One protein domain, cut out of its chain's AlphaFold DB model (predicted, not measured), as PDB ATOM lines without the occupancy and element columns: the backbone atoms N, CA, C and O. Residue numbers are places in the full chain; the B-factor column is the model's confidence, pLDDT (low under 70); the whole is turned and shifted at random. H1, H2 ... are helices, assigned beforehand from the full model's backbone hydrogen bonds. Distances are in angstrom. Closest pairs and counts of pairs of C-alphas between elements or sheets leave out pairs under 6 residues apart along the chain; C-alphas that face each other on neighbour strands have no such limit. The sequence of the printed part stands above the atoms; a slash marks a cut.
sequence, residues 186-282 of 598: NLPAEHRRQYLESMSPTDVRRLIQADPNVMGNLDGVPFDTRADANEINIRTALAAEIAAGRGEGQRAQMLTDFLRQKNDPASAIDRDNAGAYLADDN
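Overview. This is residues 186 to 282 of the 598 residues of an uncharacterized protein of Gordonia sp. 852002-50816_SCH5313054-a (UniProt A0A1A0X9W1). Long helix H4 is the spine: H2 and H3 pack on its first part, H1 lies beyond H2, and H5 folds back as a hairpin. Residues 259 to 282 trail away without a named element. The printed part has 97 residues, five named helices, H1 to H5, and no named strand: all helix, loose, radius of gyration of the C-alphas 17.1 A, spans 46 by 39 by 21 A.

Arrangement. H1, residues 189 to 197, is close to but not clearly touching H2, residues 201 to 210; C-alphas 196 and 204 are closest, 6.7 A. H3, residues 212 to 217, touches H4, residues 223 to 243, closest C-alphas 216 and 226, 4.0 A. H2 touches H4, closest C-alphas 208 and 229, 5.6 A. H4 touches H5, residues 250 to 258, at a shallow tilt of 33 degrees, only just short of steep, opposite ways; C-alphas 238 and 252 are closest, 5.6 A. In H4, 16 of 17 O i to N i+4 pairs are within hydrogen-bond range; in H1, H2, H3 and H5 every pair is.

Along the chain. H1 begins at C-alpha 189 (-4.301, -43.466, -30.138); H4 spans 29.8 A; H5 ends at C-alpha 258 (-10.803, -54.782, -6.313).

Size, cuts and confidence. C-alphas 186 and 277, the farthest apart, are 50.7 A apart. The printed part has no cut; pLDDT is under 70 at residues 276 to 277.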
ATOM      1  N   ASN A 186     -10.294 -36.889 -29.551       94.25
ATOM      2  CA  ASN A 186     -10.239 -36.644 -30.995       94.25
ATOM      3  C   ASN A 186      -8.881 -36.986 -31.633       94.25
ATOM      4  O   ASN A 186      -8.763 -36.982 -32.860       94.25
ATOM      5  N   LEU A 187      -7.853 -37.280 -30.831       94.75
ATOM      6  CA  LEU A 187      -6.541 -37.690 -31.332       94.75
ATOM      7  C   LEU A 187      -6.510 -39.191 -31.667       94.75
ATOM      8  O   LEU A 187      -7.085 -39.991 -30.928       94.75
ATOM      9  N   PRO A 188      -5.790 -39.616 -32.723       95.00
ATOM     10  CA  PRO A 188      -5.435 -41.023 -32.904       95.00
ATOM     11  C   PRO A 188      -4.674 -41.566 -31.685       95.00
ATOM     12  O   PRO A 188      -3.876 -40.835 -31.095       95.00
ATOM     13  N   ALA A 189      -4.872 -42.844 -31.340       94.12
ATOM     14  CA  ALA A 189      -4.301 -43.466 -30.138       94.12
ATOM     15  C   ALA A 189      -2.773 -43.288 -30.021       94.12
ATOM     16  O   ALA A 189      -2.273 -42.903 -28.967       94.12
ATOM     17  N   GLU A 190      -2.026 -43.461 -31.117       92.88
ATOM     18  CA  GLU A 190      -0.568 -43.265 -31.126       92.88
ATOM     19  C   GLU A 190      -0.166 -41.820 -30.782       92.88
ATOM     20  O   GLU A 190       0.702 -41.591 -29.939       92.88
ATOM     21  N   HIS A 191      -0.821 -40.831 -31.395       94.94
ATOM     22  CA  HIS A 191      -0.547 -39.418 -31.119       94.94
ATOM     23  C   HIS A 191      -0.962 -39.029 -29.702       94.94
ATOM     24  O   HIS A 191      -0.260 -38.261 -29.051       94.94
ATOM     25  N   ARG A 192      -2.080 -39.571 -29.209       96.06
ATOM     26  CA  ARG A 192      -2.544 -39.379 -27.831       96.06
ATOM     27  C   ARG A 192      -1.509 -39.883 -26.825       96.06
ATOM     28  O   ARG A 192      -1.188 -39.163 -25.884       96.06
ATOM     29  N   ARG A 193      -0.939 -41.066 -27.065       95.44
ATOM     30  CA  ARG A 193       0.128 -41.647 -26.241       95.44
ATOM     31  C   ARG A 193       1.368 -40.758 -26.195       95.44
ATOM     32  O   ARG A 193       1.801 -40.350 -25.122       95.44
ATOM     33  N   GLN A 194       1.892 -40.400 -27.370       93.75
ATOM     34  CA  GLN A 194       3.058 -39.514 -27.495       93.75
ATOM     35  C   GLN A 194       2.823 -38.160 -26.816       93.75
ATOM     36  O   GLN A 194       3.723 -37.610 -26.183       93.75
ATOM     37  N   TYR A 195       1.604 -37.631 -26.937       94.81
ATOM     38  CA  TYR A 195       1.208 -36.384 -26.303       94.81
ATOM     39  C   TYR A 195       1.279 -36.487 -24.777       94.81
ATOM     40  O   TYR A 195       1.986 -35.695 -24.156       94.81
ATOM     41  N   LEU A 196       0.635 -37.498 -24.184       96.38
ATOM     42  CA  LEU A 196       0.629 -37.723 -22.735       96.38
ATOM     43  C   LEU A 196       2.035 -37.948 -22.166       96.38
ATOM     44  O   LEU A 196       2.371 -37.401 -21.123       96.38
ATOM     45  N   GLU A 197       2.893 -38.678 -22.872       93.88
ATOM     46  CA  GLU A 197       4.270 -38.944 -22.424       93.88
ATOM     47  C   GLU A 197       5.202 -37.743 -22.489       93.88
ATOM     48  O   GLU A 197       6.250 -37.727 -21.846       93.88
ATOM     49  N   SER A 198       4.837 -36.737 -23.278       95.00
ATOM     50  CA  SER A 198       5.564 -35.472 -23.314       95.00
ATOM     51  C   SER A 198       5.121 -34.494 -22.218       95.00
ATOM     52  O   SER A 198       5.770 -33.462 -22.027       95.00
ATOM     53  N   MET A 199       4.037 -34.804 -21.497       96.81
ATOM     54  CA  MET A 199       3.552 -34.018 -20.364       96.81
ATOM     55  C   MET A 199       4.290 -34.387 -19.073       96.81
ATOM     56  O   MET A 199       4.867 -35.465 -18.933       96.81
ATOM     57  N   SER A 200       4.281 -33.472 -18.101       96.38
ATOM     58  CA  SER A 200       4.835 -33.775 -16.782       96.38
ATOM     59  C   SER A 200       3.941 -34.775 -16.031       96.38
ATOM     60  O   SER A 200       2.722 -34.753 -16.222       96.38
ATOM     61  N   PRO A 201       4.490 -35.601 -15.118       95.25
ATOM     62  CA  PRO A 201       3.678 -36.494 -14.288       95.25
ATOM     63  C   PRO A 201       2.580 -35.760 -13.508       95.25
ATOM     64  O   PRO A 201       1.468 -36.259 -13.389       95.25
ATOM     65  N   THR A 202       2.858 -34.546 -13.024       95.38
ATOM     66  CA  THR A 202       1.858 -33.705 -12.351       95.38
ATOM     67  C   THR A 202       0.721 -33.309 -13.286       95.38
ATOM     68  O   THR A 202      -0.437 -33.371 -12.886       95.38
ATOM     69  N   ASP A 203       1.023 -32.924 -14.526       97.31
ATOM     70  CA  ASP A 203      -0.017 -32.547 -15.482       97.31
ATOM     71  C   ASP A 203      -0.863 -33.764 -15.892       97.31
ATOM     72  O   ASP A 203      -2.083 -33.657 -15.943       97.31
ATOM     73  N   VAL A 204      -0.249 -34.937 -16.103       97.69
ATOM     74  CA  VAL A 204      -0.990 -36.185 -16.381       97.69
ATOM     75  C   VAL A 204      -1.897 -36.559 -15.208       97.69
ATOM     76  O   VAL A 204      -3.065 -36.865 -15.428       97.69
ATOM     77  N   ARG A 205      -1.415 -36.465 -13.961       96.19
ATOM     78  CA  ARG A 205      -2.261 -36.689 -12.777       96.19
ATOM     79  C   ARG A 205      -3.452 -35.739 -12.714       96.19
ATOM     80  O   ARG A 205      -4.536 -36.177 -12.358       96.19
ATOM     81  N   ARG A 206      -3.290 -34.471 -13.099       96.25
ATOM     82  CA  ARG A 206      -4.417 -33.524 -13.163       96.25
ATOM     83  C   ARG A 206      -5.447 -33.914 -14.215       96.25
ATOM     84  O   ARG A 206      -6.632 -33.800 -13.945       96.25
ATOM     85  N   LEU A 207      -5.023 -34.449 -15.363       97.75
ATOM     86  CA  LEU A 207      -5.960 -35.006 -16.350       97.75
ATOM     87  C   LEU A 207      -6.736 -36.208 -15.789       97.75
ATOM     88  O   LEU A 207      -7.932 -36.330 -16.036       97.75
ATOM     89  N   ILE A 208      -6.072 -37.080 -15.018       97.50
ATOM     90  CA  ILE A 208      -6.730 -38.199 -14.319       97.50
ATOM     91  C   ILE A 208      -7.749 -37.677 -13.298       97.50
ATOM     92  O   ILE A 208      -8.846 -38.212 -13.198       97.50
ATOM     93  N   GLN A 209      -7.388 -36.644 -12.534       95.81
ATOM     94  CA  GLN A 209      -8.258 -36.044 -11.520       95.81
ATOM     95  C   GLN A 209      -9.482 -35.358 -12.142       95.81
ATOM     96  O   GLN A 209     -10.548 -35.424 -11.528       95.81
ATOM     97  N   ALA A 210      -9.328 -34.758 -13.329       95.81
ATOM     98  CA  ALA A 210     -10.395 -34.141 -14.121       95.81
ATOM     99  C   ALA A 210     -11.419 -35.180 -14.609       95.81
ATOM    100  O   ALA A 210     -12.582 -35.163 -14.220       95.81
ATOM    101  N   ASP A 211     -10.967 -36.171 -15.385       97.06
ATOM    102  CA  ASP A 211     -11.849 -37.182 -15.979       97.06
ATOM    103  C   ASP A 211     -11.213 -38.583 -15.895       97.06
ATOM    104  O   ASP A 211     -10.625 -39.089 -16.866       97.06
ATOM    105  N   PRO A 212     -11.337 -39.257 -14.735       97.25
ATOM    106  CA  PRO A 212     -10.784 -40.594 -14.554       97.25
ATOM    107  C   PRO A 212     -11.487 -41.630 -15.440       97.25
ATOM    108  O   PRO A 212     -10.904 -42.666 -15.759       97.25
ATOM    109  N   ASN A 213     -12.724 -41.382 -15.885       96.75
ATOM    110  CA  ASN A 213     -13.439 -42.323 -16.743       96.75
ATOM    111  C   ASN A 213     -12.797 -42.395 -18.131       96.75
ATOM    112  O   ASN A 213     -12.522 -43.491 -18.625       96.75
ATOM    113  N   VAL A 214     -12.506 -41.239 -18.734       97.69
ATOM    114  CA  VAL A 214     -11.800 -41.183 -20.017       97.69
ATOM    115  C   VAL A 214     -10.376 -41.663 -19.868       97.69
ATOM    116  O   VAL A 214      -9.955 -42.536 -20.622       97.69
ATOM    117  N   MET A 215      -9.637 -41.126 -18.898       98.31
ATOM    118  CA  MET A 215      -8.234 -41.491 -18.719       98.31
ATOM    119  C   MET A 215      -8.068 -42.981 -18.400       98.31
ATOM    120  O   MET A 215      -7.069 -43.570 -18.792       98.31
ATOM    121  N   GLY A 216      -9.062 -43.616 -17.774       98.00
ATOM    122  CA  GLY A 216      -9.070 -45.047 -17.475       98.00
ATOM    123  C   GLY A 216      -9.453 -45.966 -18.635       98.00
ATOM    124  O   GLY A 216      -9.137 -47.151 -18.583       98.00
ATOM    125  N   ASN A 217     -10.124 -45.470 -19.680       97.38
ATOM    126  CA  ASN A 217     -10.717 -46.330 -20.719       97.38
ATOM    127  C   ASN A 217     -10.348 -45.942 -22.159       97.38
ATOM    128  O   ASN A 217     -10.689 -46.664 -23.093       97.38
ATOM    129  N   LEU A 218      -9.673 -44.813 -22.363       96.75
ATOM    130  CA  LEU A 218      -9.340 -44.311 -23.689       96.75
ATOM    131  C   LEU A 218      -8.073 -44.986 -24.235       96.75
ATOM    132  O   LEU A 218      -7.014 -44.928 -23.611       96.75
ATOM    133  N   ASP A 219      -8.160 -45.571 -25.435       95.88
ATOM    134  CA  ASP A 219      -7.007 -46.150 -26.146       95.88
ATOM    135  C   ASP A 219      -5.849 -45.154 -26.265       95.88
ATOM    136  O   ASP A 219      -6.062 -43.955 -26.192       95.88
ATOM    137  N   GLY A 220      -4.598 -45.567 -26.403       95.94
ATOM    138  CA  GLY A 220      -3.446 -44.668 -26.401       95.94
ATOM    139  C   GLY A 220      -3.097 -44.042 -25.044       95.94
ATOM    140  O   GLY A 220      -2.005 -43.499 -24.916       95.94
ATOM    141  N   VAL A 221      -3.946 -44.118 -24.012       98.25
ATOM    142  CA  VAL A 221      -3.520 -43.766 -22.645       98.25
ATOM    143  C   VAL A 221      -2.638 -44.900 -22.093       98.25
ATOM    144  O   VAL A 221      -3.060 -46.057 -22.207       98.25
ATOM    145  N   PRO A 222      -1.447 -44.620 -21.519       97.38
ATOM    146  CA  PRO A 222      -0.578 -45.654 -20.951       97.38
ATOM    147  C   PRO A 222      -1.261 -46.497 -19.871       97.38
ATOM    148  O   PRO A 222      -2.068 -45.977 -19.102       97.38
ATOM    149  N   PHE A 223      -0.926 -47.786 -19.786       97.75
ATOM    150  CA  PHE A 223      -1.561 -48.722 -18.846       97.75
ATOM    151  C   PHE A 223      -1.419 -48.287 -17.391       97.75
ATOM    152  O   PHE A 223      -2.385 -48.399 -16.639       97.75
ATOM    153  N   ASP A 224      -0.270 -47.720 -17.016       95.50
ATOM    154  CA  ASP A 224      -0.074 -47.191 -15.666       95.50
ATOM    155  C   ASP A 224      -1.046 -46.046 -15.361       95.50
ATOM    156  O   ASP A 224      -1.744 -46.071 -14.354       95.50
ATOM    157  N   THR A 225      -1.191 -45.109 -16.297       97.56
ATOM    158  CA  THR A 225      -2.157 -44.006 -16.201       97.56
ATOM    159  C   THR A 225      -3.602 -44.509 -16.141       97.56
ATOM    160  O   THR A 225      -4.418 -43.938 -15.417       97.56
ATOM    161  N   ARG A 226      -3.941 -45.583 -16.873       98.38
ATOM    162  CA  ARG A 226      -5.281 -46.186 -16.802       98.38
ATOM    163  C   ARG A 226      -5.542 -46.850 -15.459       98.38
ATOM    164  O   ARG A 226      -6.656 -46.729 -14.958       98.38
ATOM    165  N   ALA A 227      -4.549 -47.536 -14.892       97.75
ATOM    166  CA  ALA A 227      -4.664 -48.176 -13.586       97.75
ATOM    167  C   ALA A 227      -4.991 -47.142 -12.500       97.75
ATOM    168  O   ALA A 227      -6.010 -47.294 -11.829       97.75
ATOM    169  N   ASP A 228      -4.220 -46.052 -12.438       95.44
ATOM    170  CA  ASP A 228      -4.435 -44.947 -11.495       95.44
ATOM    171  C   ASP A 228      -5.845 -44.336 -11.647       95.44
ATOM    172  O   ASP A 228      -6.548 -44.059 -10.675       95.44
ATOM    173  N   ALA A 229      -6.299 -44.144 -12.891       97.88
ATOM    174  CA  ALA A 229      -7.619 -43.586 -13.174       97.88
ATOM    175  C   ALA A 229      -8.767 -44.555 -12.828       97.88
ATOM    176  O   ALA A 229      -9.791 -44.155 -12.266       97.88
ATOM    177  N   ASN A 230      -8.617 -45.844 -13.134       98.44
ATOM    178  CA  ASN A 230      -9.652 -46.841 -12.866       98.44
ATOM    179  C   ASN A 230      -9.790 -47.173 -11.387       98.44
ATOM    180  O   ASN A 230     -10.886 -47.516 -10.950       98.44
ATOM    181  N   GLU A 231      -8.736 -47.004 -10.602       96.12
ATOM    182  CA  GLU A 231      -8.820 -47.097  -9.153       96.12
ATOM    183  C   GLU A 231      -9.779 -46.032  -8.572       96.12
ATOM    184  O   GLU A 231     -10.679 -46.354  -7.785       96.12
ATOM    185  N   ILE A 232      -9.703 -44.784  -9.063       94.94
ATOM    186  CA  ILE A 232     -10.666 -43.712  -8.740       94.94
ATOM    187  C   ILE A 232     -12.083 -44.098  -9.190       94.94
ATOM    188  O   ILE A 232     -13.050 -43.904  -8.438       94.94
ATOM    189  N   ASN A 233     -12.231 -44.675 -10.389       97.31
ATOM    190  CA  ASN A 233     -13.532 -45.121 -10.898       97.31
ATOM    191  C   ASN A 233     -14.145 -46.226 -10.011       97.31
ATOM    192  O   ASN A 233     -15.343 -46.184  -9.720       97.31
ATOM    193  N   ILE A 234     -13.341 -47.177  -9.526       97.50
ATOM    194  CA  ILE A 234     -13.779 -48.259  -8.629       97.50
ATOM    195  C   ILE A 234     -14.210 -47.699  -7.269       97.50
ATOM    196  O   ILE A 234     -15.264 -48.083  -6.753       97.50
ATOM    197  N   ARG A 235     -13.457 -46.750  -6.698       93.31
ATOM    198  CA  ARG A 235     -13.840 -46.065  -5.446       93.31
ATOM    199  C   ARG A 235     -15.142 -45.300  -5.595       93.31
ATOM    200  O   ARG A 235     -16.017 -45.401  -4.735       93.31
ATOM    201  N   THR A 236     -15.293 -44.583  -6.704       91.94
ATOM    202  CA  THR A 236     -16.516 -43.841  -7.028       91.94
ATOM    203  C   THR A 236     -17.710 -44.788  -7.160       91.94
ATOM    204  O   THR A 236     -18.776 -44.528  -6.600       91.94
ATOM    205  N   ALA A 237     -17.527 -45.935  -7.820       95.31
ATOM    206  CA  ALA A 237     -18.543 -46.978  -7.910       95.31
ATOM    207  C   ALA A 237     -18.910 -47.561  -6.532       95.31
ATOM    208  O   ALA A 237     -20.093 -47.743  -6.236       95.31
ATOM    209  N   LEU A 238     -17.923 -47.816  -5.666       94.19
ATOM    210  CA  LEU A 238     -18.156 -48.329  -4.314       94.19
ATOM    211  C   LEU A 238     -18.922 -47.314  -3.458       94.19
ATOM    212  O   LEU A 238     -19.895 -47.674  -2.793       94.19
ATOM    213  N   ALA A 239     -18.528 -46.041  -3.507       88.94
ATOM    214  CA  ALA A 239     -19.224 -44.959  -2.819       88.94
ATOM    215  C   ALA A 239     -20.683 -44.843  -3.287       88.94
ATOM    216  O   ALA A 239     -21.584 -44.704  -2.457       88.94
ATOM    217  N   ALA A 240     -20.939 -44.987  -4.591       90.25
ATOM    218  CA  ALA A 240     -22.289 -44.991  -5.146       90.25
ATOM    219  C   ALA A 240     -23.136 -46.180  -4.649       90.25
ATOM    220  O   ALA A 240     -24.304 -45.995  -4.301       90.25
ATOM    221  N   GLU A 241     -22.567 -47.388  -4.553       94.19
ATOM    222  CA  GLU A 241     -23.259 -48.547  -3.971       94.19
ATOM    223  C   GLU A 241     -23.604 -48.326  -2.492       94.19
ATOM    224  O   GLU A 241     -24.728 -48.613  -2.065       94.19
ATOM    225  N   ILE A 242     -22.675 -47.767  -1.710       90.62
ATOM    226  CA  ILE A 242     -22.890 -47.442  -0.294       90.62
ATOM    227  C   ILE A 242     -23.993 -46.388  -0.145       90.62
ATOM    228  O   ILE A 242     -24.942 -46.599   0.613       90.62
ATOM    229  N   ALA A 243     -23.915 -45.290  -0.901       86.81
ATOM    230  CA  ALA A 243     -24.902 -44.211  -0.874       86.81
ATOM    231  C   ALA A 243     -26.304 -44.689  -1.285       86.81
ATOM    232  O   ALA A 243     -27.310 -44.201  -0.768       86.81
ATOM    233  N   ALA A 244     -26.382 -45.685  -2.168       90.44
ATOM    234  CA  ALA A 244     -27.633 -46.311  -2.573       90.44
ATOM    235  C   ALA A 244     -28.157 -47.376  -1.584       90.44
ATOM    236  O   ALA A 244     -29.129 -48.069  -1.893       90.44
ATOM    237  N   GLY A 245     -27.526 -47.537  -0.413       93.56
ATOM    238  CA  GLY A 245     -27.924 -48.500   0.617       93.56
ATOM    239  C   GLY A 245     -27.562 -49.953   0.296       93.56
ATOM    240  O   GLY A 245     -28.103 -50.868   0.913       93.56
ATOM    241  N   ARG A 246     -26.661 -50.181  -0.668       95.44
ATOM    242  CA  ARG A 246     -26.207 -51.507  -1.124       95.44
ATOM    243  C   ARG A 246     -24.755 -51.811  -0.742       95.44
ATOM    244  O   ARG A 246     -24.155 -52.714  -1.316       95.44
ATOM    245  N   GLY A 247     -24.204 -51.106   0.249       93.44
ATOM    246  CA  GLY A 247     -22.813 -51.272   0.701       93.44
ATOM    247  C   GLY A 247     -22.446 -52.684   1.179       93.44
ATOM    248  O   GLY A 247     -21.295 -53.081   1.076       93.44
ATOM    249  N   GLU A 248     -23.427 -53.470   1.627       95.38
ATOM    250  CA  GLU A 248     -23.244 -54.878   2.027       95.38
ATOM    251  C   GLU A 248     -23.540 -55.873   0.885       95.38
ATOM    252  O   GLU A 248     -23.487 -57.089   1.071       95.38
ATOM    253  N   GLY A 249     -23.909 -55.377  -0.301       96.31
ATOM    254  CA  GLY A 249     -24.285 -56.187  -1.456       96.31
ATOM    255  C   GLY A 249     -23.087 -56.779  -2.202       96.31
ATOM    256  O   GLY A 249     -21.953 -56.327  -2.066       96.31
ATOM    257  N   GLN A 250     -23.354 -57.767  -3.062       95.50
ATOM    258  CA  GLN A 250     -22.318 -58.484  -3.820       95.50
ATOM    259  C   GLN A 250     -21.420 -57.547  -4.648       95.50
ATOM    260  O   GLN A 250     -20.206 -57.728  -4.670       95.50
ATOM    261  N   ARG A 251     -21.998 -56.520  -5.293       96.38
ATOM    262  CA  ARG A 251     -21.223 -55.532  -6.063       96.38
ATOM    263  C   ARG A 251     -20.266 -54.749  -5.164       96.38
ATOM    264  O   ARG A 251     -19.090 -54.657  -5.488       96.38
ATOM    265  N   ALA A 252     -20.734 -54.237  -4.027       96.88
ATOM    266  CA  ALA A 252     -19.894 -53.491  -3.090       96.88
ATOM    267  C   ALA A 252     -18.775 -54.359  -2.485       96.88
ATOM    268  O   ALA A 252     -17.636 -53.908  -2.377       96.88
ATOM    269  N   GLN A 253     -19.062 -55.628  -2.168       96.50
ATOM    270  CA  GLN A 253     -18.049 -56.591  -1.719       96.50
ATOM    271  C   GLN A 253     -16.975 -56.822  -2.788       96.50
ATOM    272  O   GLN A 253     -15.786 -56.836  -2.471       96.50
ATOM    273  N   MET A 254     -17.383 -56.954  -4.054       97.06
ATOM    274  CA  MET A 254     -16.452 -57.141  -5.162       97.06
ATOM    275  C   MET A 254     -15.595 -55.896  -5.415       97.06
ATOM    276  O   MET A 254     -14.382 -56.013  -5.540       97.06
ATOM    277  N   LEU A 255     -16.196 -54.702  -5.418       97.44
ATOM    278  CA  LEU A 255     -15.461 -53.437  -5.549       97.44
ATOM    279  C   LEU A 255     -14.486 -53.233  -4.377       97.44
ATOM    280  O   LEU A 255     -13.369 -52.771  -4.572       97.44
ATOM    281  N   THR A 256     -14.863 -53.652  -3.168       95.56
ATOM    282  CA  THR A 256     -13.955 -53.660  -2.009       95.56
ATOM    283  C   THR A 256     -12.780 -54.622  -2.207       95.56
ATOM    284  O   THR A 256     -11.667 -54.321  -1.785       95.56
ATOM    285  N   ASP A 257     -12.998 -55.778  -2.841       95.75
ATOM    286  CA  ASP A 257     -11.918 -56.716  -3.168       95.75
ATOM    287  C   ASP A 257     -11.039 -56.243  -4.340       95.75
ATOM    288  O   ASP A 257      -9.851 -56.563  -4.375       95.75
ATOM    289  N   PHE A 258     -11.584 -55.464  -5.277       96.94
ATOM    290  CA  PHE A 258     -10.803 -54.782  -6.313       96.94
ATOM    291  C   PHE A 258      -9.813 -53.780  -5.703       96.94
ATOM    292  O   PHE A 258      -8.678 -53.717  -6.151       96.94
ATOM    293  N   LEU A 259     -10.193 -53.085  -4.626       93.88
ATOM    294  CA  LEU A 259      -9.339 -52.128  -3.898       93.88
ATOM    295  C   LEU A 259      -8.481 -52.774  -2.792       93.88
ATOM    296  O   LEU A 259      -8.054 -52.107  -1.845       93.88
ATOM    297  N   ARG A 260      -8.310 -54.098  -2.822       91.44
ATOM    298  CA  ARG A 260      -7.503 -54.826  -1.840       91.44
ATOM    299  C   ARG A 260      -6.189 -55.247  -2.479       91.44
ATOM    300  O   ARG A 260      -6.217 -55.966  -3.476       91.44
ATOM    301  N   GLN A 261      -5.077 -54.903  -1.833       91.62
ATOM    302  CA  GLN A 261      -3.762 -55.430  -2.181       91.62
ATOM    303  C   GLN A 261      -3.758 -56.970  -2.177       91.62
ATOM    304  O   GLN A 261      -4.379 -57.626  -1.327       91.62
ATOM    305  N   LYS A 262      -3.062 -57.561  -3.143       92.94
ATOM    306  CA  LYS A 262      -2.908 -59.010  -3.314       92.94
ATOM    307  C   LYS A 262      -1.430 -59.353  -3.315       92.94
ATOM    308  O   LYS A 262      -0.613 -58.522  -3.678       92.94
ATOM    309  N   ASN A 263      -1.100 -60.583  -2.938       94.62
ATOM    310  CA  ASN A 263       0.267 -61.083  -3.034       94.62
ATOM    311  C   ASN A 263       0.784 -60.890  -4.468       94.62
ATOM    312  O   ASN A 263       0.076 -61.223  -5.418       94.62
ATOM    313  N   ASP A 264       1.985 -60.356  -4.639       93.75
ATOM    314  CA  ASP A 264       2.592 -60.139  -5.949       93.75
ATOM    315  C   ASP A 264       3.085 -61.484  -6.516       93.75
ATOM    316  O   ASP A 264       3.888 -62.162  -5.867       93.75
ATOM    317  N   PRO A 265       2.634 -61.916  -7.710       94.56
ATOM    318  CA  PRO A 265       3.132 -63.147  -8.321       94.56
ATOM    319  C   PRO A 265       4.658 -63.159  -8.522       94.56
ATOM    320  O   PRO A 265       5.262 -64.235  -8.469       94.56
ATOM    321  N   ALA A 266       5.318 -62.012  -8.699       90.88
ATOM    322  CA  ALA A 266       6.766 -61.974  -8.897       90.88
ATOM    323  C   ALA A 266       7.544 -62.389  -7.631       90.88
ATOM    324  O   ALA A 266       8.543 -63.105  -7.723       90.88
ATOM    325  N   SER A 267       7.068 -62.006  -6.442       88.69
ATOM    326  CA  SER A 267       7.823 -62.127  -5.183       88.69
ATOM    327  C   SER A 267       7.215 -63.094  -4.159       88.69
ATOM    328  O   SER A 267       7.954 -63.731  -3.405       88.69
ATOM    329  N   ALA A 268       5.892 -63.278  -4.148       89.19
ATOM    330  CA  ALA A 268       5.206 -64.136  -3.186       89.19
ATOM    331  C   ALA A 268       5.505 -65.630  -3.391       89.19
ATOM    332  O   ALA A 268       5.817 -66.080  -4.497       89.19
ATOM    333  N   ILE A 269       5.359 -66.428  -2.327       86.00
ATOM    334  CA  ILE A 269       5.538 -67.890  -2.387       86.00
ATOM    335  C   ILE A 269       4.408 -68.512  -3.212       86.00
ATOM    336  O   ILE A 269       4.662 -69.251  -4.163       86.00
ATOM    337  N   ASP A 270       3.170 -68.181  -2.853       88.25
ATOM    338  CA  ASP A 270       1.957 -68.587  -3.551       88.25
ATOM    339  C   ASP A 270       0.851 -67.525  -3.381       88.25
ATOM    340  O   ASP A 270       1.026 -66.504  -2.703       88.25
ATOM    341  N   ARG A 271      -0.301 -67.760  -4.018       89.00
ATOM    342  CA  ARG A 271      -1.423 -66.813  -4.065       89.00
ATOM    343  C   ARG A 271      -1.931 -66.421  -2.680       89.00
ATOM    344  O   ARG A 271      -2.366 -65.289  -2.489       89.00
ATOM    345  N   ASP A 272      -1.882 -67.346  -1.728       87.00
ATOM    346  CA  ASP A 272      -2.467 -67.196  -0.399       87.00
ATOM    347  C   ASP A 272      -1.385 -66.944   0.678       87.00
ATOM    348  O   ASP A 272      -1.708 -66.574   1.809       87.00
ATOM    349  N   ASN A 273      -0.097 -67.069   0.329       83.06
ATOM    350  CA  ASN A 273       1.048 -66.863   1.213       83.06
ATOM    351  C   ASN A 273       2.151 -65.995   0.577       83.06
ATOM    352  O   ASN A 273       2.946 -66.450  -0.247       83.06
ATOM    353  N   ALA A 274       2.268 -64.756   1.058       77.50
ATOM    354  CA  ALA A 274       3.284 -63.807   0.604       77.50
ATOM    355  C   ALA A 274       4.706 -64.109   1.127       77.50
ATOM    356  O   ALA A 274       5.691 -63.602   0.596       77.50
ATOM    357  N   GLY A 275       4.823 -64.967   2.150       71.19
ATOM    358  CA  GLY A 275       6.062 -65.236   2.879       71.19
ATOM    359  C   GLY A 275       6.192 -64.383   4.147       71.19
ATOM    360  O   GLY A 275       6.729 -63.285   4.128       71.19
ATOM    361  N   ALA A 276       5.762 -64.919   5.296       62.59
ATOM    362  CA  ALA A 276       5.642 -64.195   6.577       62.59
ATOM    363  C   ALA A 276       6.962 -63.718   7.244       62.59
ATOM    364  O   ALA A 276       6.953 -63.235   8.382       62.59
ATOM    365  N   TYR A 277       8.106 -63.877   6.578       69.81
ATOM    366  CA  TYR A 277       9.438 -63.659   7.156       69.81
ATOM    367  C   TYR A 277      10.300 -62.668   6.368       69.81
ATOM    368  O   TYR A 277      11.517 -62.666   6.537       69.81
ATOM    369  N   LEU A 278       9.687 -61.838   5.525       85.19
ATOM    370  CA  LEU A 278      10.373 -60.808   4.746       85.19
ATOM    371  C   LEU A 278      10.012 -59.405   5.258       85.19
ATOM    372  O   LEU A 278       9.005 -59.235   5.949       85.19
ATOM    373  N   ALA A 279      10.896 -58.439   4.989       89.81
ATOM    374  CA  ALA A 279      10.698 -57.041   5.373       89.81
ATOM    375  C   ALA A 279       9.601 -56.375   4.539       89.81
ATOM    376  O   ALA A 279       8.794 -55.632   5.088       89.81
ATOM    377  N   ASP A 280       9.570 -56.684   3.245       89.75
ATOM    378  CA  ASP A 280       8.447 -56.417   2.355       89.75
ATOM    379  C   ASP A 280       7.350 -57.464   2.610       89.75
ATOM    380  O   ASP A 280       7.641 -58.635   2.892       89.75
ATOM    381  N   ASP A 281       6.092 -57.038   2.570       87.38
ATOM    382  CA  ASP A 281       4.942 -57.921   2.711       87.38
ATOM    383  C   ASP A 281       4.585 -58.637   1.394       87.38
ATOM    384  O   ASP A 281       3.724 -59.521   1.407       87.38
ATOM    385  N   ASN A 282       5.300 -58.308   0.305       90.06
ATOM    386  CA  ASN A 282       5.166 -58.841  -1.046       90.06
ATOM    387  C   ASN A 282       3.735 -58.738  -1.574       90.06
ATOM    388  O   ASN A 282       3.255 -59.652  -2.257       90.06
TER     389      ASN A 282